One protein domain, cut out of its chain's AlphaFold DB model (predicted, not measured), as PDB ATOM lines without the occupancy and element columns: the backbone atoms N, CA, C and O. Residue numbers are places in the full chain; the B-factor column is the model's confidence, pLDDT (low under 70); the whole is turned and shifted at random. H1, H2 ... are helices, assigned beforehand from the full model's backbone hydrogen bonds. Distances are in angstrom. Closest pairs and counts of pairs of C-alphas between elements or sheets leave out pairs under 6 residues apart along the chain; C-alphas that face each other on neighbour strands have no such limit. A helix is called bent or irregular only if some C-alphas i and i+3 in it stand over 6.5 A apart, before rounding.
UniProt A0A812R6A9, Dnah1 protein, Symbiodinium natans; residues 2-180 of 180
ATOM      1  N   ALA A   2      50.884  79.753 -54.052       79.19
ATOM      2  CA  ALA A   2      50.136  79.941 -52.793       79.19
ATOM      3  C   ALA A   2      48.702  79.363 -52.764       79.19
ATOM      4  O   ALA A   2      48.291  78.775 -51.771       79.19
ATOM      5  N   GLN A   3      47.936  79.485 -53.854       81.62
ATOM      6  CA  GLN A   3      46.577  78.924 -53.902       81.62
ATOM      7  C   GLN A   3      46.566  77.391 -54.001       81.62
ATOM      8  O   GLN A   3      45.686  76.754 -53.444       81.62
ATOM      9  N   VAL A   4      47.570  76.796 -54.653       82.56
ATOM     10  CA  VAL A   4      47.704  75.332 -54.751       82.56
ATOM     11  C   VAL A   4      48.117  74.747 -53.400       82.56
ATOM     12  O   VAL A   4      47.535  73.762 -52.969       82.56
ATOM     13  N   GLU A   5      49.057  75.383 -52.698       81.81
ATOM     14  CA  GLU A   5      49.469  74.983 -51.342       81.81
ATOM     15  C   GLU A   5      48.325  75.123 -50.327       81.81
ATOM     16  O   GLU A   5      48.151  74.265 -49.464       81.81
ATOM     17  N   HIS A   6      47.505  76.172 -50.455       82.94
ATOM     18  CA  HIS A   6      46.333  76.364 -49.604       82.94
ATOM     19  C   HIS A   6      45.271  75.272 -49.808       82.94
ATOM     20  O   HIS A   6      44.767  74.718 -48.830       82.94
ATOM     21  N   GLU A   7      44.951  74.937 -51.063       86.38
ATOM     22  CA  GLU A   7      44.013  73.852 -51.381       86.38
ATOM     23  C   GLU A   7      44.561  72.485 -50.939       86.38
ATOM     24  O   GLU A   7      43.815  71.684 -50.375       86.38
ATOM     25  N   LEU A   8      45.870  72.243 -51.102       83.38
ATOM     26  CA  LEU A   8      46.527  71.011 -50.652       83.38
ATOM     27  C   LEU A   8      46.406  70.834 -49.130       83.38
ATOM     28  O   LEU A   8      45.948  69.793 -48.667       83.38
ATOM     29  N   GLY A   9      46.727  71.874 -48.354       85.38
ATOM     30  CA  GLY A   9      46.625  71.823 -46.892       85.38
ATOM     31  C   GLY A   9      45.181  71.720 -46.384       85.38
ATOM     32  O   GLY A   9      44.931  71.174 -45.308       85.38
ATOM     33  N   LYS A  10      44.200  72.223 -47.144       90.00
ATOM     34  CA  LYS A  10      42.777  72.046 -46.828       90.00
ATOM     35  C   LYS A  10      42.321  70.607 -47.082       90.00
ATOM     36  O   LYS A  10      41.599  70.059 -46.250       90.00
ATOM     37  N   ALA A  11      42.754  70.005 -48.189       87.50
ATOM     38  CA  ALA A  11      42.473  68.608 -48.504       87.50
ATOM     39  C   ALA A  11      43.100  67.667 -47.468       87.50
ATOM     40  O   ALA A  11      42.403  66.815 -46.927       87.50
ATOM     41  N   GLU A  12      44.372  67.876 -47.121       86.25
ATOM     42  CA  GLU A  12      45.095  67.093 -46.110       86.25
ATOM     43  C   GLU A  12      44.371  67.091 -44.758       86.25
ATOM     44  O   GLU A  12      44.090  66.035 -44.200       86.25
ATOM     45  N   LYS A  13      43.958  68.266 -44.267       87.88
ATOM     46  CA  LYS A  13      43.166  68.366 -43.031       87.88
ATOM     47  C   LYS A  13      41.827  67.633 -43.115       87.88
ATOM     48  O   LYS A  13      41.376  67.091 -42.110       87.88
ATOM     49  N   GLY A  14      41.184  67.647 -44.283       91.44
ATOM     50  CA  GLY A  14      39.949  66.901 -44.526       91.44
ATOM     51  C   GLY A  14      40.167  65.395 -44.404       91.44
ATOM     52  O   GLY A  14      39.477  64.751 -43.618       91.44
ATOM     53  N   TYR A  15      41.179  64.872 -45.102       89.50
ATOM     54  CA  TYR A  15      41.544  63.455 -45.065       89.50
ATOM     55  C   TYR A  15      41.930  62.983 -43.664       89.50
ATOM     56  O   TYR A  15      41.462  61.938 -43.225       89.50
ATOM     57  N   LEU A  16      42.740  63.757 -42.934       87.44
ATOM     58  CA  LEU A  16      43.134  63.394 -41.571       87.44
ATOM     59  C   LEU A  16      41.928  63.324 -40.628       87.44
ATOM     60  O   LEU A  16      41.859  62.432 -39.790       87.44
ATOM     61  N   LYS A  17      40.959  64.233 -40.781       91.19
ATOM     62  CA  LYS A  17      39.736  64.215 -39.972       91.19
ATOM     63  C   LYS A  17      38.853  63.004 -40.288       91.19
ATOM     64  O   LYS A  17      38.296  62.412 -39.372       91.19
ATOM     65  N   GLU A  18      38.714  62.653 -41.565       93.06
ATOM     66  CA  GLU A  18      37.977  61.458 -41.992       93.06
ATOM     67  C   GLU A  18      38.648  60.186 -41.465       93.06
ATOM     68  O   GLU A  18      37.988  59.354 -40.854       93.06
ATOM     69  N   MET A  19      39.975  60.089 -41.587       90.25
ATOM     70  CA  MET A  19      40.748  58.964 -41.064       90.25
ATOM     71  C   MET A  19      40.599  58.812 -39.547       90.25
ATOM     72  O   MET A  19      40.391  57.703 -39.070       90.25
ATOM     73  N   GLN A  20      40.641  59.914 -38.792       90.50
ATOM     74  CA  GLN A  20      40.416  59.887 -37.343       90.50
ATOM     75  C   GLN A  20      39.017  59.382 -36.976       90.50
ATOM     76  O   GLN A  20      38.876  58.647 -36.002       90.50
ATOM     77  N   GLN A  21      37.990  59.756 -37.746       94.81
ATOM     78  CA  GLN A  21      36.643  59.229 -37.539       94.81
ATOM     79  C   GLN A  21      36.594  57.724 -37.826       94.81
ATOM     80  O   GLN A  21      36.101  56.970 -36.995       94.81
ATOM     81  N   GLU A  22      37.166  57.277 -38.949       94.88
ATOM     82  CA  GLU A  22      37.226  55.851 -39.293       94.88
ATOM     83  C   GLU A  22      37.973  55.027 -38.230       94.88
ATOM     84  O   GLU A  22      37.581  53.895 -37.952       94.88
ATOM     85  N   GLN A  23      39.038  55.572 -37.633       93.56
ATOM     86  CA  GLN A  23      39.783  54.927 -36.545       93.56
ATOM     87  C   GLN A  23      38.969  54.860 -35.248       93.56
ATOM     88  O   GLN A  23      38.971  53.828 -34.585       93.56
ATOM     89  N   SER A  24      38.220  55.917 -34.916       94.31
ATOM     90  CA  SER A  24      37.310  55.907 -33.763       94.31
ATOM     91  C   SER A  24      36.219  54.846 -33.922       94.31
ATOM     92  O   SER A  24      35.997  54.046 -33.017       94.31
ATOM     93  N   ASP A  25      35.575  54.797 -35.089       95.25
ATOM     94  CA  ASP A  25      34.539  53.803 -35.387       95.25
ATOM     95  C   ASP A  25      35.133  52.382 -35.373       95.25
ATOM     96  O   ASP A  25      34.492  51.411 -34.966       95.25
ATOM     97  N   PHE A  26      36.378  52.234 -35.827       95.19
ATOM     98  CA  PHE A  26      37.103  50.971 -35.784       95.19
ATOM     99  C   PHE A  26      37.348  50.482 -34.351       95.19
ATOM    100  O   PHE A  26      37.110  49.306 -34.069       95.19
ATOM    101  N   ASP A  27      37.765  51.365 -33.444       93.38
ATOM    102  CA  ASP A  27      37.994  51.014 -32.042       93.38
ATOM    103  C   ASP A  27      36.695  50.581 -31.344       93.38
ATOM    104  O   ASP A  27      36.687  49.570 -30.638       93.38
ATOM    105  N   GLU A  28      35.576  51.265 -31.603       94.38
ATOM    106  CA  GLU A  28      34.252  50.849 -31.111       94.38
ATOM    107  C   GLU A  28      33.884  49.443 -31.612       94.38
ATOM    108  O   GLU A  28      33.488  48.572 -30.832       94.38
ATOM    109  N   ASN A  29      34.117  49.169 -32.899       93.94
ATOM    110  CA  ASN A  29      33.877  47.849 -33.480       93.94
ATOM    111  C   ASN A  29      34.750  46.745 -32.854       93.94
ATOM    112  O   ASN A  29      34.302  45.595 -32.766       93.94
ATOM    113  N   LEU A  30      35.987  47.056 -32.445       94.94
ATOM    114  CA  LEU A  30      36.858  46.108 -31.744       94.94
ATOM    115  C   LEU A  30      36.354  45.807 -30.331       94.94
ATOM    116  O   LEU A  30      36.409  44.648 -29.917       94.94
ATOM    117  N   VAL A  31      35.833  46.810 -29.620       95.44
ATOM    118  CA  VAL A  31      35.217  46.623 -28.296       95.44
ATOM    119  C   VAL A  31      34.004  45.696 -28.394       95.44
ATOM    120  O   VAL A  31      33.902  44.733 -27.629       95.44
ATOM    121  N   ASP A  32      33.131  45.915 -29.377       95.00
ATOM    122  CA  ASP A  32      31.979  45.040 -29.619       95.00
ATOM    123  C   ASP A  32      32.411  43.605 -29.949       95.00
ATOM    124  O   ASP A  32      31.815  42.630 -29.482       95.00
ATOM    125  N   LEU A  33      33.468  43.459 -30.750       95.12
ATOM    126  CA  LEU A  33      34.008  42.157 -31.124       95.12
ATOM    127  C   LEU A  33      34.611  41.424 -29.921       95.12
ATOM    128  O   LEU A  33      34.388  40.224 -29.786       95.12
ATOM    129  N   ALA A  34      35.300  42.133 -29.026       95.00
ATOM    130  CA  ALA A  34      35.791  41.579 -27.767       95.00
ATOM    131  C   ALA A  34      34.646  41.066 -26.882       95.00
ATOM    132  O   ALA A  34      34.703  39.932 -26.404       95.00
ATOM    133  N   GLY A  35      33.558  41.833 -26.761       95.31
ATOM    134  CA  GLY A  35      32.360  41.392 -26.039       95.31
ATOM    135  C   GLY A  35      31.740  40.119 -26.626       95.31
ATOM    136  O   GLY A  35      31.326  39.220 -25.888       95.31
ATOM    137  N   ILE A  36      31.727  39.996 -27.958       94.38
ATOM    138  CA  ILE A  36      31.293  38.767 -28.634       94.38
ATOM    139  C   ILE A  36      32.240  37.613 -28.297       94.38
ATOM    140  O   ILE A  36      31.751  36.563 -27.886       94.38
ATOM    141  N   VAL A  37      33.561  37.788 -28.418       93.25
ATOM    142  CA  VAL A  37      34.555  36.745 -28.100       93.25
ATOM    143  C   VAL A  37      34.380  36.222 -26.674       93.25
ATOM    144  O   VAL A  37      34.354  35.008 -26.472       93.25
ATOM    145  N   ASP A  38      34.176  37.099 -25.694       92.50
ATOM    146  CA  ASP A  38      33.963  36.681 -24.305       92.50
ATOM    147  C   ASP A  38      32.654  35.910 -24.102       92.50
ATOM    148  O   ASP A  38      32.593  34.966 -23.308       92.50
ATOM    149  N   SER A  39      31.611  36.231 -24.872       93.12
ATOM    150  CA  SER A  39      30.348  35.489 -24.808       93.12
ATOM    151  C   SER A  39      30.502  34.014 -25.212       93.12
ATOM    152  O   SER A  39      29.764  33.161 -24.708       93.12
ATOM    153  N   PHE A  40      31.509  33.669 -26.030       93.69
ATOM    154  CA  PHE A  40      31.741  32.288 -26.463       93.69
ATOM    155  C   PHE A  40      32.183  31.348 -25.337       93.69
ATOM    156  O   PHE A  40      31.985  30.134 -25.448       93.69
ATOM    157  N   ALA A  41      32.707  31.876 -24.226       91.00
ATOM    158  CA  ALA A  41      33.003  31.081 -23.034       91.00
ATOM    159  C   ALA A  41      31.735  30.500 -22.376       91.00
ATOM    160  O   ALA A  41      31.811  29.499 -21.659       91.00
ATOM    161  N   GLN A  42      30.563  31.094 -22.638       88.75
ATOM    162  CA  GLN A  42      29.294  30.702 -22.020       88.75
ATOM    163  C   GLN A  42      28.587  29.541 -22.726       88.75
ATOM    164  O   GLN A  42      27.719  28.908 -22.113       88.75
ATOM    165  N   TYR A  43      28.950  29.231 -23.976       90.44
ATOM    166  CA  TYR A  43      28.384  28.088 -24.687       90.44
ATOM    167  C   TYR A  43      28.679  26.782 -23.943       90.44
ATOM    168  O   TYR A  43      29.796  26.521 -23.494       90.44
ATOM    169  N   SER A  44      27.643  25.956 -23.793       88.62
ATOM    170  CA  SER A  44      27.674  24.815 -22.873       88.62
ATOM    171  C   SER A  44      27.120  23.516 -23.449       88.62
ATOM    172  O   SER A  44      27.025  22.530 -22.726       88.62
ATOM    173  N   ASN A  45      26.690  23.510 -24.711       89.06
ATOM    174  CA  ASN A  45      26.186  22.316 -25.377       89.06
ATOM    175  C   ASN A  45      26.383  22.405 -26.899       89.06
ATOM    176  O   ASN A  45      26.747  23.452 -27.430       89.06
ATOM    177  N   LEU A  46      26.134  21.284 -27.576       90.06
ATOM    178  CA  LEU A  46      26.286  21.115 -29.023       90.06
ATOM    179  C   LEU A  46      24.952  21.221 -29.787       90.06
ATOM    180  O   LEU A  46      24.924  20.979 -30.989       90.06
ATOM    181  N   ALA A  47      23.842  21.555 -29.115       89.69
ATOM    182  CA  ALA A  47      22.504  21.490 -29.714       89.69
ATOM    183  C   ALA A  47      22.362  22.420 -30.930       89.69
ATOM    184  O   ALA A  47      21.745  22.045 -31.923       89.69
ATOM    185  N   ASN A  48      23.004  23.588 -30.876       90.62
ATOM    186  CA  ASN A  48      22.978  24.590 -31.940       90.62
ATOM    187  C   ASN A  48      24.333  24.696 -32.658       90.62
ATOM    188  O   ASN A  48      24.732  25.785 -33.060       90.62
ATOM    189  N   ILE A  49      25.067  23.586 -32.814       94.56
ATOM    190  CA  ILE A  49      26.434  23.602 -33.363       94.56
ATOM    191  C   ILE A  49      26.550  24.347 -34.701       94.56
ATOM    192  O   ILE A  49      27.528  25.055 -34.917       94.56
ATOM    193  N   LYS A  50      25.536  24.249 -35.568       95.19
ATOM    194  CA  LYS A  50      25.502  24.958 -36.852       95.19
ATOM    195  C   LYS A  50      25.425  26.479 -36.687       95.19
ATOM    196  O   LYS A  50      26.183  27.193 -37.326       95.19
ATOM    197  N   GLU A  51      24.549  26.968 -35.814       95.31
ATOM    198  CA  GLU A  51      24.427  28.404 -35.519       95.31
ATOM    199  C   GLU A  51      25.715  28.937 -34.877       95.31
ATOM    200  O   GLU A  51      26.216  29.997 -35.245       95.31
ATOM    201  N   ILE A  52      26.298  28.169 -33.950       95.75
ATOM    202  CA  ILE A  52      27.566  28.527 -33.306       95.75
ATOM    203  C   ILE A  52      28.686  28.606 -34.350       95.75
ATOM    204  O   ILE A  52      29.461  29.558 -34.338       95.75
ATOM    205  N   TYR A  53      28.746  27.647 -35.276       96.88
ATOM    206  CA  TYR A  53      29.687  27.653 -36.394       96.88
ATOM    207  C   TYR A  53      29.509  28.880 -37.302       96.88
ATOM    208  O   TYR A  53      30.485  29.562 -37.606       96.88
ATOM    209  N   GLU A  54      28.277  29.219 -37.689       96.81
ATOM    210  CA  GLU A  54      27.992  30.403 -38.513       96.81
ATOM    211  C   GLU A  54      28.423  31.704 -37.810       96.81
ATOM    212  O   GLU A  54      29.028  32.583 -38.432       96.81
ATOM    213  N   ASN A  55      28.199  31.807 -36.497       96.31
ATOM    214  CA  ASN A  55      28.675  32.935 -35.694       96.31
ATOM    215  C   ASN A  55      30.209  32.987 -35.629       96.31
ATOM    216  O   ASN A  55      30.792  34.070 -35.711       96.31
ATOM    217  N   VAL A  56      30.876  31.835 -35.514       97.69
ATOM    218  CA  VAL A  56      32.344  31.745 -35.526       97.69
ATOM    219  C   VAL A  56      32.912  32.243 -36.848       97.69
ATOM    220  O   VAL A  56      33.838  33.052 -36.843       97.69
ATOM    221  N   GLU A  57      32.327  31.830 -37.970       98.00
ATOM    222  CA  GLU A  57      32.744  32.285 -39.297       98.00
ATOM    223  C   GLU A  57      32.531  33.793 -39.477       98.00
ATOM    224  O   GLU A  57      33.391  34.483 -40.031       98.00
ATOM    225  N   SER A  58      31.441  34.339 -38.929       97.38
ATOM    226  CA  SER A  58      31.215  35.787 -38.901       97.38
ATOM    227  C   SER A  58      32.319  36.532 -38.138       97.38
ATOM    228  O   SER A  58      32.863  37.520 -38.636       97.38
ATOM    229  N   VAL A  59      32.703  36.049 -36.952       97.75
ATOM    230  CA  VAL A  59      33.780  36.651 -36.146       97.75
ATOM    231  C   VAL A  59      35.143  36.505 -36.836       97.75
ATOM    232  O   VAL A  59      35.906  37.473 -36.874       97.75
ATOM    233  N   ASN A  60      35.434  35.344 -37.437       97.94
ATOM    234  CA  ASN A  60      36.654  35.104 -38.217       97.94
ATOM    235  C   ASN A  60      36.807  36.140 -39.342       97.94
ATOM    236  O   ASN A  60      37.869  36.756 -39.493       97.94
ATOM    237  N   GLU A  61      35.739  36.378 -40.106       97.88
ATOM    238  CA  GLU A  61      35.756  37.347 -41.201       97.88
ATOM    239  C   GLU A  61      35.887  38.789 -40.680       97.88
ATOM    240  O   GLU A  61      36.704  39.552 -41.202       97.88
ATOM    241  N   ARG A  62      35.193  39.153 -39.592       97.25
ATOM    242  CA  ARG A  62      35.336  40.478 -38.955       97.25
ATOM    243  C   ARG A  62      36.764  40.745 -38.472       97.25
ATOM    244  O   ARG A  62      37.302  41.816 -38.742       97.25
ATOM    245  N   LEU A  63      37.425  39.781 -37.825       97.75
ATOM    246  CA  LEU A  63      38.821  39.922 -37.370       97.75
ATOM    247  C   LEU A  63      39.812  40.060 -38.536       97.75
ATOM    248  O   LEU A  63      40.811  40.785 -38.446       97.75
ATOM    249  N   LYS A  64      39.547  39.369 -39.646       97.44
ATOM    250  CA  LYS A  64      40.351  39.457 -40.869       97.44
ATOM    251  C   LYS A  64      40.184  40.812 -41.560       97.44
ATOM    252  O   LYS A  64      41.180  41.405 -41.990       97.44
ATOM    253  N   GLN A  65      38.956  41.320 -41.636       97.06
ATOM    254  CA  GLN A  65      38.673  42.668 -42.132       97.06
ATOM    255  C   GLN A  65      39.339  43.717 -41.244       97.06
ATOM    256  O   GLN A  65      40.066  44.565 -41.762       97.06
ATOM    257  N   ALA A  66      39.228  43.575 -39.923       96.94
ATOM    258  CA  ALA A  66      39.863  44.477 -38.975       96.94
ATOM    259  C   ALA A  66      41.391  44.526 -39.135       96.94
ATOM    260  O   ALA A  66      41.995  45.594 -39.154       96.94
ATOM    261  N   SER A  67      42.023  43.371 -39.364       97.12
ATOM    262  CA  SER A  67      43.466  43.296 -39.646       97.12
ATOM    263  C   SER A  67      43.859  43.999 -40.944       97.12
ATOM    264  O   SER A  67      44.963  44.533 -41.059       97.12
ATOM    265  N   SER A  68      42.983  43.961 -41.946       97.19
ATOM    266  CA  SER A  68      43.210  44.626 -43.229       97.19
ATOM    267  C   SER A  68      43.045  46.140 -43.094       97.19
ATOM    268  O   SER A  68      43.854  46.893 -43.634       97.19
ATOM    269  N   GLN A  69      42.057  46.578 -42.313       96.31
ATOM    270  CA  GLN A  69      41.795  47.984 -42.023       96.31
ATOM    271  C   GLN A  69      42.917  48.616 -41.186       96.31
ATOM    272  O   GLN A  69      43.435  49.660 -41.567       96.31
ATOM    273  N   ALA A  70      43.401  47.932 -40.145       96.44
ATOM    274  CA  ALA A  70      44.556  48.365 -39.354       96.44
ATOM    275  C   ALA A  70      45.809  48.607 -40.222       96.44
ATOM    276  O   ALA A  70      46.499  49.618 -40.089       96.44
ATOM    277  N   LYS A  71      46.085  47.710 -41.181       95.94
ATOM    278  CA  LYS A  71      47.185  47.888 -42.147       95.94
ATOM    279  C   LYS A  71      46.956  49.077 -43.078       95.94
ATOM    280  O   LYS A  71      47.915  49.759 -43.435       95.94
ATOM    281  N   LEU A  72      45.711  49.305 -43.493       95.12
ATOM    282  CA  LEU A  72      45.349  50.440 -44.334       95.12
ATOM    283  C   LEU A  72      45.556  51.767 -43.592       95.12
ATOM    284  O   LEU A  72      46.132  52.682 -44.175       95.12
ATOM    285  N   PHE A  73      45.153  51.851 -42.322       94.81
ATOM    286  CA  PHE A  73      45.400  53.021 -41.480       94.81
ATOM    287  C   PHE A  73      46.894  53.309 -41.339       94.81
ATOM    288  O   PHE A  73      47.325  54.392 -41.726       94.81
ATOM    289  N   ASN A  74      47.704  52.315 -40.961       95.25
ATOM    290  CA  ASN A  74      49.155  52.505 -40.829       95.25
ATOM    291  C   ASN A  74      49.824  52.919 -42.148       95.25
ATOM    292  O   ASN A  74      50.766  53.709 -42.156       95.25
ATOM    293  N   SER A  75      49.331  52.409 -43.283       94.69
ATOM    294  CA  SER A  75      49.795  52.825 -44.611       94.69
ATOM    295  C   SER A  75      49.461  54.295 -44.898       94.69
ATOM    296  O   SER A  75      50.308  55.036 -45.393       94.69
ATOM    297  N   ARG A  76      48.242  54.740 -44.561       92.56
ATOM    298  CA  ARG A  76      47.805  56.136 -44.729       92.56
ATOM    299  C   ARG A  76      48.582  57.083 -43.815       92.56
ATOM    300  O   ARG A  76      49.078  58.094 -44.298       92.56
ATOM    301  N   GLU A  77      48.757  56.730 -42.547       92.69
ATOM    302  CA  GLU A  77      49.568  57.489 -41.585       92.69
ATOM    303  C   GLU A  77      50.997  57.686 -42.106       92.69
ATOM    304  O   GLU A  77      51.496  58.810 -42.144       92.69
ATOM    305  N   ALA A  78      51.619  56.620 -42.623       92.81
ATOM    306  CA  ALA A  78      52.954  56.690 -43.210       92.81
ATOM    307  C   ALA A  78      53.030  57.624 -44.434       92.81
ATOM    308  O   ALA A  78      54.024  58.333 -44.594       92.81
ATOM    309  N   LEU A  79      51.990  57.671 -45.281       90.19
ATOM    310  CA  LEU A  79      51.930  58.595 -46.426       90.19
ATOM    311  C   LEU A  79      51.913  60.068 -45.995       90.19
ATOM    312  O   LEU A  79      52.453  60.910 -46.711       90.19
ATOM    313  N   PHE A  80      51.337  60.369 -44.830       87.12
ATOM    314  CA  PHE A  80      51.323  61.709 -44.236       87.12
ATOM    315  C   PHE A  80      52.480  61.949 -43.250       87.12
ATOM    316  O   PHE A  80      52.528  62.988 -42.595       87.12
ATOM    317  N   GLY A  81      53.426  61.009 -43.134       88.62
ATOM    318  CA  GLY A  81      54.559  61.114 -42.210       88.62
ATOM    319  C   GLY A  81      54.166  61.075 -40.729       88.62
ATOM    320  O   GLY A  81      54.926  61.559 -39.891       88.62
ATOM    321  N   GLN A  82      52.990  60.532 -40.408       88.75
ATOM    322  CA  GLN A  82      52.541  60.304 -39.037       88.75
ATOM    323  C   GLN A  82      53.143  59.014 -38.471       88.75
ATOM    324  O   GLN A  82      53.527  58.101 -39.207       88.75
ATOM    325  N   GLU A  83      53.237  58.947 -37.145       90.75
ATOM    326  CA  GLU A  83      53.582  57.710 -36.448       90.75
ATOM    327  C   GLU A  83      52.467  56.676 -36.644       90.75
ATOM    328  O   GLU A  83      51.289  57.030 -36.632       90.75
ATOM    329  N   SER A  84      52.841  55.412 -36.852       92.19
ATOM    330  CA  SER A  84      51.862  54.342 -37.032       92.19
ATOM    331  C   SER A  84      51.115  54.046 -35.737       92.19
ATOM    332  O   SER A  84      51.737  53.870 -34.688       92.19
ATOM    333  N   SER A  85      49.800  53.894 -35.838       93.31
ATOM    334  CA  SER A  85      48.954  53.483 -34.724       93.31
ATOM    335  C   SER A  85      49.279  52.064 -34.241       93.31
ATOM    336  O   SER A  85      49.590  51.151 -35.023       93.31
ATOM    337  N   ASP A  86      49.190  51.868 -32.922       92.44
ATOM    338  CA  ASP A  86      49.412  50.576 -32.274       92.44
ATOM    339  C   ASP A  86      48.114  49.759 -32.199       92.44
ATOM    340  O   ASP A  86      47.225  50.029 -31.395       92.44
ATOM    341  N   TYR A  87      48.041  48.693 -32.999       94.50
ATOM    342  CA  TYR A  87      46.925  47.742 -33.004       94.50
ATOM    343  C   TYR A  87      47.244  46.435 -32.260       94.50
ATOM    344  O   TYR A  87      46.712  45.370 -32.593       94.50
ATOM    345  N   THR A  88      48.110  46.473 -31.244       94.38
ATOM    346  CA  THR A  88      48.429  45.301 -30.407       94.38
ATOM    347  C   THR A  88      47.178  44.691 -29.762       94.38
ATOM    348  O   THR A  88      47.092  43.467 -29.640       94.38
ATOM    349  N   HIS A  89      46.169  45.501 -29.423       93.12
ATOM    350  CA  HIS A  89      44.907  45.002 -28.870       93.12
ATOM    351  C   HIS A  89      44.169  44.054 -29.832       93.12
ATOM    352  O   HIS A  89      43.736  42.983 -29.414       93.12
ATOM    353  N   LEU A  90      44.120  44.366 -31.134       96.25
ATOM    354  CA  LEU A  90      43.545  43.467 -32.142       96.25
ATOM    355  C   LEU A  90      44.293  42.125 -32.191       96.25
ATOM    356  O   LEU A  90      43.671  41.067 -32.279       96.25
ATOM    357  N   GLN A  91      45.625  42.144 -32.105       95.62
ATOM    358  CA  GLN A  91      46.417  40.909 -32.090       95.62
ATOM    359  C   GLN A  91      46.144  40.070 -30.839       95.62
ATOM    360  O   GLN A  91      46.159  38.840 -30.900       95.62
ATOM    361  N   GLN A  92      45.924  40.724 -29.698       94.88
ATOM    362  CA  GLN A  92      45.556  40.055 -28.456       94.88
ATOM    363  C   GLN A  92      44.162  39.425 -28.565       94.88
ATOM    364  O   GLN A  92      44.020  38.236 -28.284       94.88
ATOM    365  N   LEU A  93      43.185  40.167 -29.093       96.12
ATOM    366  CA  LEU A  93      41.833  39.673 -29.341       96.12
ATOM    367  C   LEU A  93      41.830  38.444 -30.266       96.12
ATOM    368  O   LEU A  93      41.169  37.450 -29.982       96.12
ATOM    369  N   GLN A  94      42.630  38.455 -31.337       96.88
ATOM    370  CA  GLN A  94      42.786  37.292 -32.221       96.88
ATOM    371  C   GLN A  94      43.347  36.064 -31.492       96.88
ATOM    372  O   GLN A  94      42.880  34.948 -31.712       96.88
ATOM    373  N   LYS A  95      44.332  36.252 -30.605       94.81
ATOM    374  CA  LYS A  95      44.900  35.156 -29.801       94.81
ATOM    375  C   LYS A  95      43.896  34.589 -28.803       94.81
ATOM    376  O   LYS A  95      43.926  33.389 -28.541       94.81
ATOM    377  N   GLU A  96      43.050  35.441 -28.233       93.94
ATOM    378  CA  GLU A  96      41.982  35.041 -27.312       93.94
ATOM    379  C   GLU A  96      40.840  34.327 -28.032       93.94
ATOM    380  O   GLU A  96      40.266  33.390 -27.480       93.94
ATOM    381  N   TRP A  97      40.555  34.729 -29.271       96.31
ATOM    382  CA  TRP A  97      39.540  34.125 -30.124       96.31
ATOM    383  C   TRP A  97      39.929  32.741 -30.658       96.31
ATOM    384  O   TRP A  97      39.087  31.844 -30.737       96.31
ATOM    385  N   GLU A  98      41.206  32.548 -30.999       96.19
ATOM    386  CA  GLU A  98      41.716  31.354 -31.685       96.19
ATOM    387  C   GLU A  98      41.239  30.017 -31.075       96.19
ATOM    388  O   GLU A  98      40.773  29.161 -31.831       96.19
ATOM    389  N   PRO A  99      41.276  29.788 -29.742       96.19
ATOM    390  CA  PRO A  99      40.811  28.530 -29.163       96.19
ATOM    391  C   PRO A  99      39.311  28.285 -29.379       96.19
ATOM    392  O   PRO A  99      38.914  27.145 -29.616       96.19
ATOM    393  N   PHE A 100      38.472  29.323 -29.332       96.19
ATOM    394  CA  PHE A 100      37.035  29.173 -29.574       96.19
ATOM    395  C   PHE A 100      36.763  28.826 -31.033       96.19
ATOM    396  O   PHE A 100      36.046  27.865 -31.306       96.19
ATOM    397  N   SER A 101      37.391  29.554 -31.960       97.50
ATOM    398  CA  SER A 101      37.260  29.295 -33.395       97.50
ATOM    399  C   SER A 101      37.668  27.862 -33.738       97.50
ATOM    400  O   SER A 101      36.882  27.092 -34.295       97.50
ATOM    401  N   GLN A 102      38.857  27.451 -33.286       97.56
ATOM    402  CA  GLN A 102      39.367  26.097 -33.489       97.56
ATOM    403  C   GLN A 102      38.437  25.021 -32.925       97.56
ATOM    404  O   GLN A 102      38.220  24.006 -33.590       97.56
ATOM    405  N   LEU A 103      37.897  25.221 -31.718       97.56
ATOM    406  CA  LEU A 103      36.970  24.273 -31.110       97.56
ATOM    407  C   LEU A 103      35.731  24.092 -31.979       97.56
ATOM    408  O   LEU A 103      35.418  22.971 -32.368       97.56
ATOM    409  N   TRP A 104      35.017  25.181 -32.246       97.69
ATOM    410  CA  TRP A 104      33.677  25.119 -32.814       97.69
ATOM    411  C   TRP A 104      33.687  24.727 -34.291       97.69
ATOM    412  O   TRP A 104      32.850  23.924 -34.696       97.69
ATOM    413  N   VAL A 105      34.684  25.177 -35.062       97.81
ATOM    414  CA  VAL A 105      34.911  24.705 -36.438       97.81
ATOM    415  C   VAL A 105      35.225  23.210 -36.451       97.81
ATOM    416  O   VAL A 105      34.605  22.450 -37.194       97.81
ATOM    417  N   THR A 106      36.144  22.759 -35.590       97.62
ATOM    418  CA  THR A 106      36.501  21.333 -35.527       97.62
ATOM    419  C   THR A 106      35.314  20.486 -35.078       97.62
ATOM    420  O   THR A 106      35.082  19.429 -35.651       97.62
ATOM    421  N   ALA A 107      34.552  20.936 -34.078       97.44
ATOM    422  CA  ALA A 107      33.386  20.227 -33.564       97.44
ATOM    423  C   ALA A 107      32.274  20.116 -34.613       97.44
ATOM    424  O   ALA A 107      31.718  19.035 -34.778       97.44
ATOM    425  N   TYR A 108      31.982  21.195 -35.347       97.62
ATOM    426  CA  TYR A 108      30.994  21.186 -36.424       97.62
ATOM    427  C   TYR A 108      31.346  20.152 -37.500       97.62
ATOM    428  O   TYR A 108      30.568  19.230 -37.743       97.62
ATOM    429  N   HIS A 109      32.553  20.239 -38.070       96.69
ATOM    430  CA  HIS A 109      32.995  19.290 -39.094       96.69
ATOM    431  C   HIS A 109      33.081  17.862 -38.562       96.69
ATOM    432  O   HIS A 109      32.649  16.934 -39.233       96.69
ATOM    433  N   TRP A 110      33.587  17.678 -37.339       96.94
ATOM    434  CA  TRP A 110      33.663  16.365 -36.713       96.94
ATOM    435  C   TRP A 110      32.292  15.700 -36.606       96.94
ATOM    436  O   TRP A 110      32.156  14.540 -36.981       96.94
ATOM    437  N   LEU A 111      31.278  16.413 -36.110       95.12
ATOM    438  CA  LEU A 111      29.939  15.850 -35.948       95.12
ATOM    439  C   LEU A 111      29.287  15.522 -37.297       95.12
ATOM    440  O   LEU A 111      28.649  14.480 -37.413       95.12
ATOM    441  N   GLU A 112      29.473  16.358 -38.324       94.12
ATOM    442  CA  GLU A 112      28.952  16.059 -39.664       94.12
ATOM    443  C   GLU A 112      29.675  14.882 -40.327       94.12
ATOM    444  O   GLU A 112      29.040  14.027 -40.948       94.12
ATOM    445  N   ASP A 113      31.001  14.844 -40.234       94.38
ATOM    446  CA  ASP A 113      31.818  13.864 -40.941       94.38
ATOM    447  C   ASP A 113      31.805  12.500 -40.247       94.38
ATOM    448  O   ASP A 113      31.686  11.477 -40.919       94.38
ATOM    449  N   SER A 114      31.849  12.465 -38.911       93.69
ATOM    450  CA  SER A 114      31.783  11.207 -38.155       93.69
ATOM    451  C   SER A 114      30.453  10.482 -38.364       93.69
ATOM    452  O   SER A 114      30.453   9.266 -38.556       93.69
ATOM    453  N   GLU A 115      29.338  11.215 -38.422       92.00
ATOM    454  CA  GLU A 115      28.023  10.664 -38.753       92.00
ATOM    455  C   GLU A 115      28.021  10.034 -40.155       92.00
ATOM    456  O   GLU A 115      27.588   8.894 -40.331       92.00
ATOM    457  N   LYS A 116      28.579  10.730 -41.156       91.12
ATOM    458  CA  LYS A 116      28.686  10.210 -42.531       91.12
ATOM    459  C   LYS A 116      29.575   8.973 -42.612       91.12
ATOM    460  O   LYS A 116      29.232   8.032 -43.318       91.12
ATOM    461  N   TRP A 117      30.707   8.949 -41.911       92.50
ATOM    462  CA  TRP A 117      31.616   7.802 -41.954       92.50
ATOM    463  C   TRP A 117      31.061   6.575 -41.229       92.50
ATOM    464  O   TRP A 117      31.353   5.454 -41.635       92.50
ATOM    465  N   MET A 118      30.269   6.774 -40.172       88.62
ATOM    466  CA  MET A 118      29.705   5.675 -39.386       88.62
ATOM    467  C   MET A 118      28.398   5.132 -39.965       88.62
ATOM    468  O   MET A 118      28.163   3.927 -39.888       88.62
ATOM    469  N   ASN A 119      27.561   5.999 -40.540       89.56
ATOM    470  CA  ASN A 119      26.205   5.644 -40.971       89.56
ATOM    471  C   ASN A 119      25.989   5.758 -42.489       89.56
ATOM    472  O   ASN A 119      24.961   5.307 -42.997       89.56
ATOM    473  N   GLY A 120      26.933   6.350 -43.224       87.31
ATOM    474  CA  GLY A 120      26.870   6.498 -44.675       87.31
ATOM    475  C   GLY A 120      27.408   5.288 -45.450       87.31
ATOM    476  O   GLY A 120      28.011   4.372 -44.881       87.31
ATOM    477  N   PRO A 121      27.201   5.253 -46.779       88.75
ATOM    478  CA  PRO A 121      27.733   4.194 -47.627       88.75
ATOM    479  C   PRO A 121      29.268   4.200 -47.643       88.75
ATOM    480  O   PRO A 121      29.892   5.195 -47.995       88.75
ATOM    481  N   PHE A 122      29.885   3.051 -47.355       84.38
ATOM    482  CA  PHE A 122      31.347   2.924 -47.259       84.38
ATOM    483  C   PHE A 122      32.111   3.436 -48.497       84.38
ATOM    484  O   PHE A 122      33.170   4.035 -48.374       84.38
ATOM    485  N   HIS A 123      31.559   3.244 -49.697       85.94
ATOM    486  CA  HIS A 123      32.191   3.656 -50.956       85.94
ATOM    487  C   HIS A 123      32.204   5.178 -51.194       85.94
ATOM    488  O   HIS A 123      32.901   5.636 -52.096       85.94
ATOM    489  N   GLU A 124      31.439   5.953 -50.421       88.00
ATOM    490  CA  GLU A 124      31.443   7.422 -50.470       88.00
ATOM    491  C   GLU A 124      32.500   8.028 -49.533       88.00
ATOM    492  O   GLU A 124      32.748   9.235 -49.568       88.00
ATOM    493  N   ILE A 125      33.145   7.207 -48.697       89.00
ATOM    494  CA  ILE A 125      34.156   7.665 -47.746       89.00
ATOM    495  C   ILE A 125      35.465   7.956 -48.487       89.00
ATOM    496  O   ILE A 125      36.156   7.054 -48.960       89.00
ATOM    497  N   ASP A 126      35.863   9.228 -48.515       91.25
ATOM    498  CA  ASP A 126      37.235   9.603 -48.856       91.25
ATOM    499  C   ASP A 126      38.156   9.273 -47.672       91.25
ATOM    500  O   ASP A 126      38.258  10.015 -46.690       91.25
ATOM    501  N   ALA A 127      38.842   8.134 -47.773       89.75
ATOM    502  CA  ALA A 127      39.733   7.631 -46.734       89.75
ATOM    503  C   ALA A 127      40.890   8.592 -46.403       89.75
ATOM    504  O   ALA A 127      41.316   8.677 -45.249       89.75
ATOM    505  N   LYS A 128      41.395   9.338 -47.397       91.12
ATOM    506  CA  LYS A 128      42.490  10.296 -47.194       91.12
ATOM    507  C   LYS A 128      41.988  11.514 -46.429       91.12
ATOM    508  O   LYS A 128      42.659  11.961 -45.495       91.12
ATOM    509  N   TYR A 129      40.827  12.035 -46.816       93.25
ATOM    510  CA  TYR A 129      40.175  13.125 -46.097       93.25
ATOM    511  C   TYR A 129      39.856  12.711 -44.655       93.25
ATOM    512  O   TYR A 129      40.224  13.428 -43.730       93.25
ATOM    513  N   CYS A 130      39.285  11.522 -44.449       93.38
ATOM    514  CA  CYS A 130      38.990  10.985 -43.120       93.38
ATOM    515  C   CYS A 130      40.232  10.931 -42.215       93.38
ATOM    516  O   CYS A 130      40.242  11.514 -41.127       93.38
ATOM    517  N   GLU A 131      41.324  10.322 -42.689       92.50
ATOM    518  CA  GLU A 131      42.586  10.244 -41.940       92.50
ATOM    519  C   GLU A 131      43.143  11.637 -41.601       92.50
ATOM    520  O   GLU A 131      43.580  11.891 -40.469       92.50
ATOM    521  N   GLN A 132      43.104  12.559 -42.566       94.38
ATOM    522  CA  GLN A 132      43.585  13.922 -42.383       94.38
ATOM    523  C   GLN A 132      42.736  14.697 -41.370       94.38
ATOM    524  O   GLN A 132      43.307  15.359 -40.497       94.38
ATOM    525  N   SER A 133      41.410  14.607 -41.458       94.38
ATOM    526  CA  SER A 133      40.467  15.294 -40.574       94.38
ATOM    527  C   SER A 133      40.587  14.801 -39.136       94.38
ATOM    528  O   SER A 133      40.738  15.617 -38.229       94.38
ATOM    529  N   VAL A 134      40.659  13.484 -38.914       94.88
ATOM    530  CA  VAL A 134      40.866  12.895 -37.576       94.88
ATOM    531  C   VAL A 134      42.214  13.323 -36.989       94.88
ATOM    532  O   VAL A 134      42.295  13.790 -35.851       94.88
ATOM    533  N   THR A 135      43.293  13.215 -37.770       94.25
ATOM    534  CA  THR A 135      44.647  13.562 -37.305       94.25
ATOM    535  C   THR A 135      44.778  15.050 -36.992       94.25
ATOM    536  O   THR A 135      45.406  15.434 -35.998       94.25
ATOM    537  N   THR A 136      44.217  15.903 -37.848       95.56
ATOM    538  CA  THR A 136      44.271  17.358 -37.689       95.56
ATOM    539  C   THR A 136      43.384  17.795 -36.533       95.56
ATOM    540  O   THR A 136      43.867  18.507 -35.657       95.56
ATOM    541  N   GLY A 137      42.146  17.297 -36.461       96.12
ATOM    542  CA  GLY A 137      41.209  17.585 -35.378       96.12
ATOM    543  C   GLY A 137      41.776  17.228 -34.003       96.12
ATOM    544  O   GLY A 137      41.760  18.063 -33.100       96.12
ATOM    545  N   ALA A 138      42.398  16.052 -33.857       95.06
ATOM    546  CA  ALA A 138      43.038  15.644 -32.602       95.06
ATOM    547  C   ALA A 138      44.167  16.601 -32.171       95.06
ATOM    548  O   ALA A 138      44.272  16.976 -30.997       95.06
ATOM    549  N   LYS A 139      45.016  17.027 -33.120       96.25
ATOM    550  CA  LYS A 139      46.113  17.977 -32.860       96.25
ATOM    551  C   LYS A 139      45.597  19.372 -32.523       96.25
ATOM    552  O   LYS A 139      46.147  20.005 -31.618       96.25
ATOM    553  N   THR A 140      44.584  19.844 -33.245       97.00
ATOM    554  CA  THR A 140      43.935  21.135 -33.006       97.00
ATOM    555  C   THR A 140      43.331  21.146 -31.611       97.00
ATOM    556  O   THR A 140      43.780  21.928 -30.778       97.00
ATOM    557  N   LEU A 141      42.461  20.186 -31.285       97.06
ATOM    558  CA  LEU A 141      41.793  20.141 -29.984       97.06
ATOM    559  C   LEU A 141      42.754  19.947 -28.813       97.06
ATOM    560  O   LEU A 141      42.515  20.486 -27.738       97.06
ATOM    561  N   PHE A 142      43.881  19.255 -28.997       95.75
ATOM    562  CA  PHE A 142      44.920  19.208 -27.966       95.75
ATOM    563  C   PHE A 142      45.474  20.602 -27.625       95.75
ATOM    564  O   PHE A 142      45.686  20.914 -26.452       95.75
ATOM    565  N   LYS A 143      45.715  21.446 -28.636       95.75
ATOM    566  CA  LYS A 143      46.158  22.833 -28.426       95.75
ATOM    567  C   LYS A 143      45.023  23.697 -27.882       95.75
ATOM    568  O   LYS A 143      45.260  24.472 -26.961       95.75
ATOM    569  N   THR A 144      43.811  23.525 -28.405       96.19
ATOM    570  CA  THR A 144      42.615  24.256 -27.986       96.19
ATOM    571  C   THR A 144      42.294  24.032 -26.511       96.19
ATOM    572  O   THR A 144      42.146  25.003 -25.777       96.19
ATOM    573  N   VAL A 145      42.293  22.777 -26.045       96.25
ATOM    574  CA  VAL A 145      42.094  22.426 -24.626       96.25
ATOM    575  C   VAL A 145      43.126  23.134 -23.749       96.25
ATOM    576  O   VAL A 145      42.751  23.811 -22.799       96.25
ATOM    577  N   LYS A 146      44.415  23.083 -24.113       94.62
ATOM    578  CA  LYS A 146      45.479  23.796 -23.380       94.62
ATOM    579  C   LYS A 146      45.327  25.317 -23.395       94.62
ATOM    580  O   LYS A 146      45.818  25.986 -22.489       94.62
ATOM    581  N   GLY A 147      44.745  25.874 -24.455       92.44
ATOM    582  CA  GLY A 147      44.439  27.299 -24.554       92.44
ATOM    583  C   GLY A 147      43.318  27.690 -23.599       92.44
ATOM    584  O   GLY A 147      43.486  28.612 -22.806       92.44
ATOM    585  N   LEU A 148      42.218  26.936 -23.624       93.38
ATOM    586  CA  LEU A 148      41.042  27.161 -22.783       93.38
ATOM    587  C   LEU A 148      41.314  26.891 -21.295       93.38
ATOM    588  O   LEU A 148      40.747  27.571 -20.453       93.38
ATOM    589  N   GLU A 149      42.228  25.980 -20.946       93.69
ATOM    590  CA  GLU A 149      42.657  25.743 -19.554       93.69
ATOM    591  C   GLU A 149      43.302  26.966 -18.886       93.69
ATOM    592  O   GLU A 149      43.356  27.036 -17.660       93.69
ATOM    593  N   LYS A 150      43.795  27.930 -19.671       89.88
ATOM    594  CA  LYS A 150      44.360  29.182 -19.149       89.88
ATOM    595  C   LYS A 150      43.291  30.216 -18.793       89.88
ATOM    596  O   LYS A 150      43.637  31.243 -18.217       89.88
ATOM    597  N   ARG A 151      42.031  29.976 -19.167       88.44
ATOM    598  CA  ARG A 151      40.895  30.866 -18.925       88.44
ATOM    599  C   ARG A 151      40.052  30.333 -17.769       88.44
ATOM    600  O   ARG A 151      39.604  29.190 -17.796       88.44
ATOM    601  N   GLU A 152      39.805  31.172 -16.767       88.31
ATOM    602  CA  GLU A 152      39.003  30.796 -15.591       88.31
ATOM    603  C   GLU A 152      37.502  30.681 -15.913       88.31
ATOM    604  O   GLU A 152      36.788  29.873 -15.320       88.31
ATOM    605  N   ASP A 153      37.021  31.447 -16.893       89.56
ATOM    606  CA  ASP A 153      35.619  31.524 -17.316       89.56
ATOM    607  C   ASP A 153      35.214  30.439 -18.332       89.56
ATOM    608  O   ASP A 153      34.029  30.232 -18.591       89.56
ATOM    609  N   ALA A 154      36.183  29.696 -18.874       90.81
ATOM    610  CA  ALA A 154      35.980  28.762 -19.977       90.81
ATOM    611  C   ALA A 154      35.580  27.337 -19.545       90.81
ATOM    612  O   ALA A 154      35.594  26.421 -20.365       90.81
ATOM    613  N   GLY A 155      35.215  27.102 -18.281       92.56
ATOM    614  CA  GLY A 155      34.995  25.745 -17.754       92.56
ATOM    615  C   GLY A 155      33.977  24.905 -18.545       92.56
ATOM    616  O   GLY A 155      34.208  23.719 -18.784       92.56
ATOM    617  N   LYS A 156      32.876  25.517 -19.004       92.31
ATOM    618  CA  LYS A 156      31.828  24.830 -19.781       92.31
ATOM    619  C   LYS A 156      32.313  24.452 -21.180       92.31
ATOM    620  O   LYS A 156      32.232  23.289 -21.568       92.31
ATOM    621  N   VAL A 157      32.860  25.417 -21.913       93.88
ATOM    622  CA  VAL A 157      33.376  25.211 -23.274       93.88
ATOM    623  C   VAL A 157      34.609  24.295 -23.291       93.88
ATOM    624  O   VAL A 157      34.786  23.495 -24.208       93.88
ATOM    625  N   LEU A 158      35.422  24.324 -22.233       95.31
ATOM    626  CA  LEU A 158      36.546  23.413 -22.035       95.31
ATOM    627  C   LEU A 158      36.079  21.958 -21.912       95.31
ATOM    628  O   LEU A 158      36.731  21.065 -22.455       95.31
ATOM    629  N   GLN A 159      34.956  21.710 -21.231       95.44
ATOM    630  CA  GLN A 159      34.389  20.366 -21.163       95.44
ATOM    631  C   GLN A 159      33.974  19.875 -22.555       95.44
ATOM    632  O   GLN A 159      34.358  18.775 -22.938       95.44
ATOM    633  N   ILE A 160      33.323  20.724 -23.356       95.88
ATOM    634  CA  ILE A 160      32.973  20.401 -24.751       95.88
ATOM    635  C   ILE A 160      34.228  20.062 -25.563       95.88
ATOM    636  O   ILE A 160      34.255  19.062 -26.278       95.88
ATOM    637  N   ALA A 161      35.296  20.853 -25.426       96.50
ATOM    638  CA  ALA A 161      36.556  20.596 -26.120       96.50
ATOM    639  C   ALA A 161      37.159  19.232 -25.760       96.50
ATOM    640  O   ALA A 161      37.661  18.528 -26.638       96.50
ATOM    641  N   ARG A 162      37.090  18.839 -24.482       96.62
ATOM    642  CA  ARG A 162      37.537  17.518 -24.018       96.62
ATOM    643  C   ARG A 162      36.652  16.398 -24.554       96.62
ATOM    644  O   ARG A 162      37.193  15.381 -24.981       96.62
ATOM    645  N   ASP A 163      35.339  16.599 -24.583       96.50
ATOM    646  CA  ASP A 163      34.381  15.604 -25.070       96.50
ATOM    647  C   ASP A 163      34.578  15.331 -26.567       96.50
ATOM    648  O   ASP A 163      34.753  14.178 -26.962       96.50
ATOM    649  N   ILE A 164      34.646  16.379 -27.399       97.00
ATOM    650  CA  ILE A 164      34.909  16.233 -28.841       97.00
ATOM    651  C   ILE A 164      36.279  15.594 -29.067       97.00
ATOM    652  O   ILE A 164      36.407  14.674 -29.874       97.00
ATOM    653  N   LYS A 165      37.310  16.016 -28.325       96.44
ATOM    654  CA  LYS A 165      38.636  15.398 -28.435       96.44
ATOM    655  C   LYS A 165      38.580  13.901 -28.115       96.44
ATOM    656  O   LYS A 165      39.172  13.112 -28.844       96.44
ATOM    657  N   GLY A 166      37.863  13.515 -27.061       96.81
ATOM    658  CA  GLY A 166      37.678  12.116 -26.683       96.81
ATOM    659  C   GLY A 166      36.986  11.299 -27.773       96.81
ATOM    660  O   GLY A 166      37.402  10.173 -28.035       96.81
ATOM    661  N   GLN A 167      35.992  11.874 -28.459       96.19
ATOM    662  CA  GLN A 167      35.347  11.231 -29.608       96.19
ATOM    663  C   GLN A 167      36.329  11.012 -30.768       96.19
ATOM    664  O   GLN A 167      36.402   9.903 -31.295       96.19
ATOM    665  N   ILE A 168      37.123  12.029 -31.127       95.81
ATOM    666  CA  ILE A 168      38.134  11.915 -32.192       95.81
ATOM    667  C   ILE A 168      39.194  10.867 -31.833       95.81
ATOM    668  O   ILE A 168      39.533  10.020 -32.659       95.81
ATOM    669  N   ASP A 169      39.708  10.899 -30.601       94.06
ATOM    670  CA  ASP A 169      40.705   9.939 -30.118       94.06
ATOM    671  C   ASP A 169      40.148   8.502 -30.162       94.06
ATOM    672  O   ASP A 169      40.835   7.582 -30.610       94.06
ATOM    673  N   ALA A 170      38.888   8.309 -29.757       94.19
ATOM    674  CA  ALA A 170      38.208   7.015 -29.812       94.19
ATOM    675  C   ALA A 170      37.954   6.533 -31.247       94.19
ATOM    676  O   ALA A 170      37.825   5.328 -31.467       94.19
ATOM    677  N   PHE A 171      37.905   7.446 -32.220       92.69
ATOM    678  CA  PHE A 171      37.720   7.104 -33.624       92.69
ATOM    679  C   PHE A 171      39.020   6.700 -34.335       92.69
ATOM    680  O   PHE A 171      38.977   5.962 -35.320       92.69
ATOM    681  N   GLN A 172      40.190   7.128 -33.841       88.38
ATOM    682  CA  GLN A 172      41.488   6.835 -34.471       88.38
ATOM    683  C   GLN A 172      41.705   5.357 -34.856       88.38
ATOM    684  O   GLN A 172      42.205   5.117 -35.958       88.38
ATOM    685  N   PRO A 173      41.320   4.356 -34.036       89.06
ATOM    686  CA  PRO A 173      41.481   2.944 -34.391       89.06
ATOM    687  C   PRO A 173      40.661   2.484 -35.606       89.06
ATOM    688  O   PRO A 173      41.008   1.468 -36.204       89.06
ATOM    689  N   TYR A 174      39.597   3.203 -35.983       86.25
ATOM    690  CA  TYR A 174      38.739   2.857 -37.123       86.25
ATOM    691  C   TYR A 174      39.230   3.459 -38.446       86.25
ATOM    692  O   TYR A 174      38.876   2.962 -39.512       86.25
ATOM    693  N   VAL A 175      40.100   4.475 -38.406       85.19
ATOM    694  CA  VAL A 175      40.652   5.127 -39.609       85.19
ATOM    695  C   VAL A 175      41.326   4.136 -40.577       85.19
ATOM    696  O   VAL A 175      41.069   4.227 -41.778       85.19
ATOM    697  N   PRO A 176      42.133   3.149 -40.126       81.56
ATOM    698  CA  PRO A 176      42.705   2.150 -41.029       81.56
ATOM    699  C   PRO A 176      41.657   1.279 -41.735       81.56
ATOM    700  O   PRO A 176      41.933   0.781 -42.821       81.56
ATOM    701  N   ILE A 177      40.471   1.101 -41.142       77.62
ATOM    702  CA  ILE A 177      39.383   0.301 -41.725       77.62
ATOM    703  C   ILE A 177      38.741   1.055 -42.889       77.62
ATOM    704  O   ILE A 177      38.436   0.443 -43.903       77.62
ATOM    705  N   ALA A 178      38.624   2.383 -42.800       69.88
ATOM    706  CA  ALA A 178      38.137   3.217 -43.902       69.88
ATOM    707  C   ALA A 178      39.043   3.179 -45.151       69.88
ATOM    708  O   ALA A 178      38.640   3.629 -46.217       69.88
ATOM    709  N   ARG A 179      40.275   2.663 -45.028       63.12
ATOM    710  CA  ARG A 179      41.236   2.509 -46.132       63.12
ATOM    711  C   ARG A 179      41.199   1.133 -46.804       63.12
ATOM    712  O   ARG A 179      41.881   0.977 -47.818       63.12
ATOM    713  N   ALA A 180      40.530   0.151 -46.197       58.19
ATOM    714  CA  ALA A 180      40.527  -1.251 -46.621       58.19
ATOM    715  C   ALA A 180      39.457  -1.520 -47.685       58.19
ATOM    716  O   ALA A 180      39.775  -2.272 -48.633       58.19
TER     717      ALA A 180
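AT A GLANCE: This is residues 2 to 180 of the 180 residues of the protein "Dnah1 protein" of Symbiodinium natans (UniProt A0A812R6A9). Look for two three-helix groups set end to end in one long, gently bent shape: at one end the long helix H1 has H2 and the arm H3a side by side with part of it, and at the other end H3b, H4 and H5 form an up-and-down bundle. The bent helix H3 runs through both groups, and residues 2 to 11 of H1 stick out alone at one tip. The printed part has 179 residues with five named helices, H1 to H5 in order along the chain, and no named strand; the class is all helix. The whole is loose, with a radius of gyration of the C-alphas of 22.7 A, and spans 82 by 37 by 24 A.

IN THESE COORDINATES: Begin with the longest helix, H1, residues 2 to 42: find C-alpha 2 at (50.136, 79.941, -52.793), and from there the helix runs 61.7 A to C-alpha 42 at (29.294, 30.702, -22.020). Next read H2, residues 49 to 79, which is 45.2 A long. H3, residues 88 to 119, was assigned as one helix by its hydrogen bonds, but it is bent: C-alphas 96 and 99 are 6.9 A apart. Its arms are H3a, residues 88 to 96, 12.5 A long, and H3b, residues 99 to 119, 29.6 A long. H4, residues 127 to 148, covers 30.9 A. H5, residues 155 to 174, covers 30.2 A and ends with C-alpha 174 at (38.739, 2.857, -37.123); it is irregular, but only just, with C-alphas 170 and 173 6.9 A apart.

HOW THE PARTS SIT: Start on H1, where residues 19 to 33 alone touch H2; the closest C-alphas, of Leu 33 and Val 59, are 7.5 A apart. This helical hairpin has a shallow tilt of 26 degrees, opposite ways. Look next at residues 30 to 37 of H1, which alone touch H3a, with the C-alphas of Ala 34 and Leu 93 closest at 6.5 A; the tilt is shallow, 24 degrees, the same way. H2 and H3a form a hairpin too, closest at the C-alphas of Leu 63 and Gln 94, 7.0 A, with a shallow tilt of 19 degrees. Now pass the bend, where the arms H3a and H3b stand at 31 degrees. With both arms taken together H3 is the hub, touching H1, H2, H4 and H5. Residues 49 to 60 of H2 alone touch H3b, the C-alphas of Val 56 and Ser 101 being closest at 5.9 A, at a steep tilt of 38 degrees, opposite ways. In the bundle, each helix or arm running against the one before it, H3b and H4 form a hairpin, closest at the C-alphas of Pro 99 and Thr 144, 4.8 A; their tilt of 33 degrees is shallow, only just short of steep. H4 and H5 form another, closest at the C-alphas of Leu 148 and Leu 158, 5.9 A, at a shallow tilt of 28 degrees. H3b touches H5 at the C-alphas of Leu 103 and Ala 161, their closest, 6.2 A. H1 and H5 touch only at their ends, with the C-alphas of Ala 41 and Val 157 5.9 A apart, while H1 and H4 are apart. Every O i to N i+4 pair is within hydrogen-bond range in H2, H3a, H3b and H4; in H1 it is 35 of 37, in H5 14 of 16.

THE WHOLE: The two C-alphas farthest apart are those of Ala 2 and Ala 180, 82.0 A. Without residues 2 to 11, which stand free, the body spans 69 by 34 by 24 A. The printed part has no cut, and the links H1 to H2, H2 to H3, H3 to H4 and H4 to H5 are short. The mean pLDDT of the printed part is 92.5; look to residues 178 to 180, at the chain's last residue, for the values under 70.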